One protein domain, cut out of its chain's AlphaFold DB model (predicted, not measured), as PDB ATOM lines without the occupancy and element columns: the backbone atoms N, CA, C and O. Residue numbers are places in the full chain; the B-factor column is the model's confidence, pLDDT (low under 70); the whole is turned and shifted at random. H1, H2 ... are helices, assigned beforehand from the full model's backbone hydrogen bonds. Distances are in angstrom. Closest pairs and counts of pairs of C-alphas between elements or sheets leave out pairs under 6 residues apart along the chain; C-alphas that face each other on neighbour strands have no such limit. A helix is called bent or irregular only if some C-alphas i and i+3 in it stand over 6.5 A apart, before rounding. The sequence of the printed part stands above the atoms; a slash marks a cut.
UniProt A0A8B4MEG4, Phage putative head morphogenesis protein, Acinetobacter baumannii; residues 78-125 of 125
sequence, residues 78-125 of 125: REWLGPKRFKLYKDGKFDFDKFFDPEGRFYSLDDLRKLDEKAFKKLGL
ATOM      1  N   ARG A  78     145.141  90.769 104.354       93.19
ATOM      2  CA  ARG A  78     144.374  89.522 104.356       93.19
ATOM      3  C   ARG A  78     144.956  88.481 105.296       93.19
ATOM      4  O   ARG A  78     144.174  87.847 106.003       93.19
ATOM      5  N   GLU A  79     146.273  88.313 105.310       90.31
ATOM      6  CA  GLU A  79     146.940  87.388 106.229       90.31
ATOM      7  C   GLU A  79     146.719  87.819 107.682       90.31
ATOM      8  O   GLU A  79     146.359  87.005 108.531       90.31
ATOM      9  N   TRP A  80     146.804  89.123 107.960       90.75
ATOM     10  CA  TRP A  80     146.671  89.641 109.319       90.75
ATOM     11  C   TRP A  80     145.224  89.636 109.850       90.75
ATOM     12  O   TRP A  80     144.979  89.219 110.981       90.75
ATOM     13  N   LEU A  81     144.230  90.063 109.054       92.69
ATOM     14  CA  LEU A  81     142.810  90.053 109.469       92.69
ATOM     15  C   LEU A  81     142.143  88.673 109.324       92.69
ATOM     16  O   LEU A  81     141.118  88.380 109.963       92.69
ATOM     17  N   GLY A  82     142.678  87.839 108.440       92.56
ATOM     18  CA  GLY A  82     142.023  86.651 107.918       92.56
ATOM     19  C   GLY A  82     140.975  86.971 106.837       92.56
ATOM     20  O   GLY A  82     140.453  88.087 106.737       92.56
ATOM     21  N   PRO A  83     140.566  85.966 106.040       93.56
ATOM     22  CA  PRO A  83     139.844  86.174 104.782       93.56
ATOM     23  C   PRO A  83     138.472  86.841 104.947       93.56
ATOM     24  O   PRO A  83     138.080  87.676 104.134       93.56
ATOM     25  N   LYS A  84     137.722  86.488 105.999       93.75
ATOM     26  CA  LYS A  84     136.361  87.010 106.215       93.75
ATOM     27  C   LYS A  84     136.362  88.458 106.719       93.75
ATOM     28  O   LYS A  84     135.549  89.250 106.256       93.75
ATOM     29  N   ARG A  85     137.269  88.810 107.636       93.69
ATOM     30  CA  ARG A  85     137.396  90.185 108.154       93.69
ATOM     31  C   ARG A  85     138.010  91.107 107.111       93.69
ATOM     32  O   ARG A  85     137.509  92.207 106.924       93.69
ATOM     33  N   PHE A  86     139.004  90.617 106.369       94.94
ATOM     34  CA  PHE A  86     139.560  91.345 105.234       94.94
ATOM     35  C   PHE A  86     138.485  91.702 104.205       94.94
ATOM     36  O   PHE A  86     138.429  92.842 103.764       94.94
ATOM     37  N   LYS A  87     137.563  90.779 103.893       94.75
ATOM     38  CA  LYS A  87     136.422  91.089 103.019       94.75
ATOM     39  C   LYS A  87     135.560  92.233 103.572       94.75
ATOM     40  O   LYS A  87     135.243  93.155 102.837       94.75
ATOM     41  N   LEU A  88     135.216  92.206 104.863       93.69
ATOM     42  CA  LEU A  88     134.438  93.280 105.505       93.69
ATOM     43  C   LEU A  88     135.167  94.632 105.497       93.69
ATOM     44  O   LEU A  88     134.527  95.668 105.316       93.69
ATOM     45  N   TYR A  89     136.486  94.604 105.687       94.38
ATOM     46  CA  TYR A  89     137.350  95.778 105.642       94.38
ATOM     47  C   TYR A  89     137.443  96.359 104.224       94.38
ATOM     48  O   TYR A  89     137.197  97.545 104.023       94.38
ATOM     49  N   LYS A  90     137.720  95.516 103.221       93.81
ATOM     50  CA  LYS A  90     137.863  95.919 101.814       93.81
ATOM     51  C   LYS A  90     136.552  96.421 101.209       93.81
ATOM     52  O   LYS A  90     136.572  97.366 100.429       93.81
ATOM     53  N   ASP A  91     135.421  95.844 101.623       93.56
ATOM     54  CA  ASP A  91     134.077  96.311 101.255       93.56
ATOM     55  C   ASP A  91     133.719  97.669 101.911       93.56
ATOM     56  O   ASP A  91     132.626  98.186 101.683       93.56
ATOM     57  N   GLY A  92     134.585  98.235 102.764       89.81
ATOM     58  CA  GLY A  92     134.369  99.521 103.439       89.81
ATOM     59  C   GLY A  92     133.278  99.498 104.512       89.81
ATOM     60  O   GLY A  92     132.875 100.546 105.009       89.81
ATOM     61  N   LYS A  93     132.782  98.311 104.879       88.00
ATOM     62  CA  LYS A  93     131.702  98.163 105.865       88.00
ATOM     63  C   LYS A  93     132.211  98.368 107.290       88.00
ATOM     64  O   LYS A  93     131.459  98.811 108.151       88.00
ATOM     65  N   PHE A  94     133.449  97.950 107.552       91.50
ATOM     66  CA  PHE A  94     134.066  97.927 108.876       91.50
ATOM     67  C   PHE A  94     135.427  98.629 108.787       91.50
ATOM     68  O   PHE A  94     136.269  98.220 107.991       91.50
ATOM     69  N   ASP A  95     135.658  99.662 109.604       92.19
ATOM     70  CA  ASP A  95     137.007 100.217 109.792       92.19
ATOM     71  C   ASP A  95     137.849  99.270 110.666       92.19
ATOM     72  O   ASP A  95     137.310  98.424 111.382       92.19
ATOM     73  N   PHE A  96     139.173  99.431 110.632       91.38
ATOM     74  CA  PHE A  96     140.133  98.597 111.358       91.38
ATOM     75  C   PHE A  96     139.771  98.427 112.844       91.38
ATOM     76  O   PHE A  96     139.734  97.307 113.349       91.38
ATOM     77  N   ASP A  97     139.405  99.513 113.526       91.75
ATOM     78  CA  ASP A  97     139.122  99.495 114.968       91.75
ATOM     79  C   ASP A  97     137.863  98.689 115.326       91.75
ATOM     80  O   ASP A  97     137.730  98.203 116.446       91.75
ATOM     81  N   LYS A  98     136.940  98.488 114.373       92.25
ATOM     82  CA  LYS A  98     135.685  97.751 114.600       92.25
ATOM     83  C   LYS A  98     135.931  96.266 114.891       92.25
ATOM     84  O   LYS A  98     135.055  95.609 115.448       92.25
ATOM     85  N   PHE A  99     137.096  95.730 114.524       93.69
ATOM     86  CA  PHE A  99     137.440  94.326 114.754       93.69
ATOM     87  C   PHE A  99     137.939  94.030 116.170       93.69
ATOM     88  O   PHE A  99     138.103  92.851 116.488       93.69
ATOM     89  N   PHE A 100     138.149  95.051 117.005       92.81
ATOM     90  CA  PHE A 100     138.775  94.912 118.317       92.81
ATOM     91  C   PHE A 100     137.847  95.318 119.450       92.81
ATOM     92  O   PHE A 100     137.087  96.282 119.347       92.81
ATOM     93  N   ASP A 101     137.941  94.589 120.555       91.38
ATOM     94  CA  ASP A 101     137.377  95.020 121.824       91.38
ATOM     95  C   ASP A 101     138.243  96.118 122.483       91.38
ATOM     96  O   ASP A 101     139.360  96.392 122.032       91.38
ATOM     97  N   PRO A 102     137.754  96.779 123.551       90.75
ATOM     98  CA  PRO A 102     138.529  97.796 124.268       90.75
ATOM     99  C   PRO A 102     139.832  97.280 124.900       90.75
ATOM    100  O   PRO A 102     140.695  98.082 125.247       90.75
ATOM    101  N   GLU A 103     139.977  95.964 125.066       91.31
ATOM    102  CA  GLU A 103     141.197  95.310 125.554       91.31
ATOM    103  C   GLU A 103     142.166  94.957 124.406       91.31
ATOM    104  O   GLU A 103     143.255  94.437 124.654       91.31
ATOM    105  N   GLY A 104     141.795  95.243 123.152       85.81
ATOM    106  CA  GLY A 104     142.585  94.972 121.952       85.81
ATOM    107  C   GLY A 104     142.466  93.540 121.421       85.81
ATOM    108  O   GLY A 104     143.258  93.141 120.565       85.81
ATOM    109  N   ARG A 105     141.508  92.739 121.900       89.69
ATOM    110  CA  ARG A 105     141.278  91.375 121.399       89.69
ATOM    111  C   ARG A 105     140.375  91.403 120.180       89.69
ATOM    112  O   ARG A 105     139.452  92.207 120.083       89.69
ATOM    113  N   PHE A 106     140.607  90.477 119.258       90.62
ATOM    114  CA  PHE A 106     139.752  90.332 118.088       90.62
ATOM    115  C   PHE A 106     138.355  89.847 118.466       90.62
ATOM    116  O   PHE A 106     138.198  88.765 119.036       90.62
ATOM    117  N   TYR A 107     137.335  90.563 118.004       92.06
ATOM    118  CA  TYR A 107     135.984  90.030 117.949       92.06
ATOM    119  C   TYR A 107     135.908  88.857 116.971       92.06
ATOM    120  O   TYR A 107     136.462  88.886 115.858       92.06
ATOM    121  N   SER A 108     135.175  87.813 117.353       91.50
ATOM    122  CA  SER A 108     134.734  86.808 116.392       91.50
ATOM    123  C   SER A 108     133.689  87.412 115.447       91.50
ATOM    124  O   SER A 108     133.085  88.447 115.722       91.50
ATOM    125  N   LEU A 109     133.437  86.759 114.312       90.00
ATOM    126  CA  LEU A 109     132.391  87.219 113.391       90.00
ATOM    127  C   LEU A 109     130.994  87.163 114.021       90.00
ATOM    128  O   LEU A 109     130.132  87.962 113.666       90.00
ATOM    129  N   ASP A 110     130.779  86.230 114.949       91.94
ATOM    130  CA  ASP A 110     129.519  86.130 115.680       91.94
ATOM    131  C   ASP A 110     129.373  87.266 116.703       91.94
ATOM    132  O   ASP A 110     128.283  87.817 116.849       91.94
ATOM    133  N   ASP A 111     130.473  87.682 117.339       92.00
ATOM    134  CA  ASP A 111     130.479  88.847 118.231       92.00
ATOM    135  C   ASP A 111     130.161  90.127 117.462       92.00
ATOM    136  O   ASP A 111     129.311  90.902 117.894       92.00
ATOM    137  N   LEU A 112     130.774  90.317 116.288       91.25
ATOM    138  CA  LEU A 112     130.495  91.466 115.422       91.25
ATOM    139  C   LEU A 112     129.016  91.526 115.027       91.25
ATOM    140  O   LEU A 112     128.384  92.570 115.172       91.25
ATOM    141  N   ARG A 113     128.442  90.391 114.610       90.44
ATOM    142  CA  ARG A 113     127.014  90.287 114.284       90.44
ATOM    143  C   ARG A 113     126.135  90.666 115.479       90.44
ATOM    144  O   ARG A 113     125.242  91.495 115.345       90.44
ATOM    145  N   LYS A 114     126.404  90.096 116.658       93.38
ATOM    146  CA  LYS A 114     125.649  90.376 117.892       93.38
ATOM    147  C   LYS A 114     125.767  91.835 118.335       93.38
ATOM    148  O   LYS A 114     124.810  92.382 118.881       93.38
ATOM    149  N   LEU A 115     126.934  92.455 118.163       89.81
ATOM    150  CA  LEU A 115     127.158  93.860 118.502       89.81
ATOM    151  C   LEU A 115     126.337  94.783 117.606       89.81
ATOM    152  O   LEU A 115     125.687  95.694 118.118       89.81
ATOM    153  N   ASP A 116     126.319  94.516 116.302       89.50
ATOM    154  CA  ASP A 116     125.525  95.295 115.356       89.50
ATOM    155  C   ASP A 116     124.022  95.090 115.592       89.50
ATOM    156  O   ASP A 116     123.292  96.070 115.700       89.50
ATOM    157  N   GLU A 117     123.555  93.854 115.807       92.25
ATOM    158  CA  GLU A 117     122.154  93.569 116.175       92.25
ATOM    159  C   GLU A 117     121.714  94.334 117.432       92.25
ATOM    160  O   GLU A 117     120.630  94.921 117.475       92.25
ATOM    161  N   LYS A 118     122.568  94.374 118.462       91.31
ATOM    162  CA  LYS A 118     122.308  95.162 119.675       91.31
ATOM    163  C   LYS A 118     122.278  96.661 119.385       91.31
ATOM    164  O   LYS A 118     121.459  97.364 119.978       91.31
ATOM    165  N   ALA A 119     123.157  97.150 118.511       89.50
ATOM    166  CA  ALA A 119     123.194  98.554 118.122       89.50
ATOM    167  C   ALA A 119     121.912  98.962 117.378       89.50
ATOM    168  O   ALA A 119     121.293  99.951 117.768       89.50
ATOM    169  N   PHE A 120     121.460  98.170 116.400       92.19
ATOM    170  CA  PHE A 120     120.201  98.404 115.680       92.19
ATOM    171  C   PHE A 120     118.996  98.382 116.623       92.19
ATOM    172  O   PHE A 120     118.247  99.356 116.681       92.19
ATOM    173  N   LYS A 121     118.903  97.366 117.494       93.19
ATOM    174  CA  LYS A 121     117.831  97.280 118.496       93.19
ATOM    175  C   LYS A 121     117.800  98.490 119.437       93.19
ATOM    176  O   LYS A 121     116.723  98.953 119.800       93.19
ATOM    177  N   LYS A 122     118.965  99.012 119.845       91.25
ATOM    178  CA  LYS A 122     119.061 100.215 120.694       91.25
ATOM    179  C   LYS A 122     118.596 101.478 119.962       91.25
ATOM    180  O   LYS A 122     118.064 102.379 120.602       91.25
ATOM    181  N   LEU A 123     118.807 101.538 118.650       91.25
ATOM    182  CA  LEU A 123     118.365 102.634 117.789       91.25
ATOM    183  C   LEU A 123     116.896 102.502 117.350       91.25
ATOM    184  O   LEU A 123     116.378 103.423 116.727       91.25
ATOM    185  N   GLY A 124     116.223 101.396 117.692       84.31
ATOM    186  CA  GLY A 124     114.841 101.133 117.282       84.31
ATOM    187  C   GLY A 124     114.693 100.805 115.793       84.31
ATOM    188  O   GLY A 124     113.605 100.993 115.250       84.31
ATOM    189  N   LEU A 125     115.782 100.358 115.157       77.12
ATOM    190  CA  LEU A 125     115.835  99.867 113.777       77.12
ATOM    191  C   LEU A 125     115.723  98.340 113.727       77.12
ATOM    192  O   LEU A 125     116.186  97.678 114.689       77.12
TER     193      LEU A 125
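Overview. This is residues 78 to 125 of the 125 residues of the protein "Phage putative head morphogenesis protein" of Acinetobacter baumannii (UniProt A0A8B4MEG4). A small, loosely joined head of three short helices, H1, H2 and H3, is followed by one longer helix, H4, whose far end sticks out as an arm with residues 118 to 124. The printed part has 48 residues with four named helices, in the order H1, H2, H3, H4, and no named strand; the helices hold 31 of the 48 printed residues, and the class is all helix. The whole is only just compact, close to loose, with a radius of gyration of the C-alphas of 11.4 A and spans of 36 by 25 by 16 A.

Along the chain. H1, residues 78 to 81, begins at C-alpha 78 (144.374, 89.522, 104.356) and is 5.4 A long. H2, residues 83 to 90, is 10.4 A long. H3, residues 96 to 99, is neither bent nor irregular, but only just: its first and last C-alphas are 6.1 A apart. H4, residues 109 to 123, is 21.3 A long and ends at C-alpha 123 (118.365, 102.634, 117.789).

Arrangement. H1 and H2 are close but not clearly touching, the closest C-alphas being those of Arg 78 and Phe 86, 5.2 A. So are H2 and H3, at Tyr 89 and Phe 96, 7.0 A, and H3 and H4, at Phe 99 and Leu 112, 7.5 A. H1 and H4 are apart. In H2 and H4 every O i to N i+4 pair is within hydrogen-bond range; H1 and H3 are too short for such a pair.

Size, cuts and confidence. The C-alphas of Glu 79 and Gly 124, the two farthest apart, are 36.6 A apart. The printed part has no cut, no link is long, and no printed residue is under 70 in pLDDT.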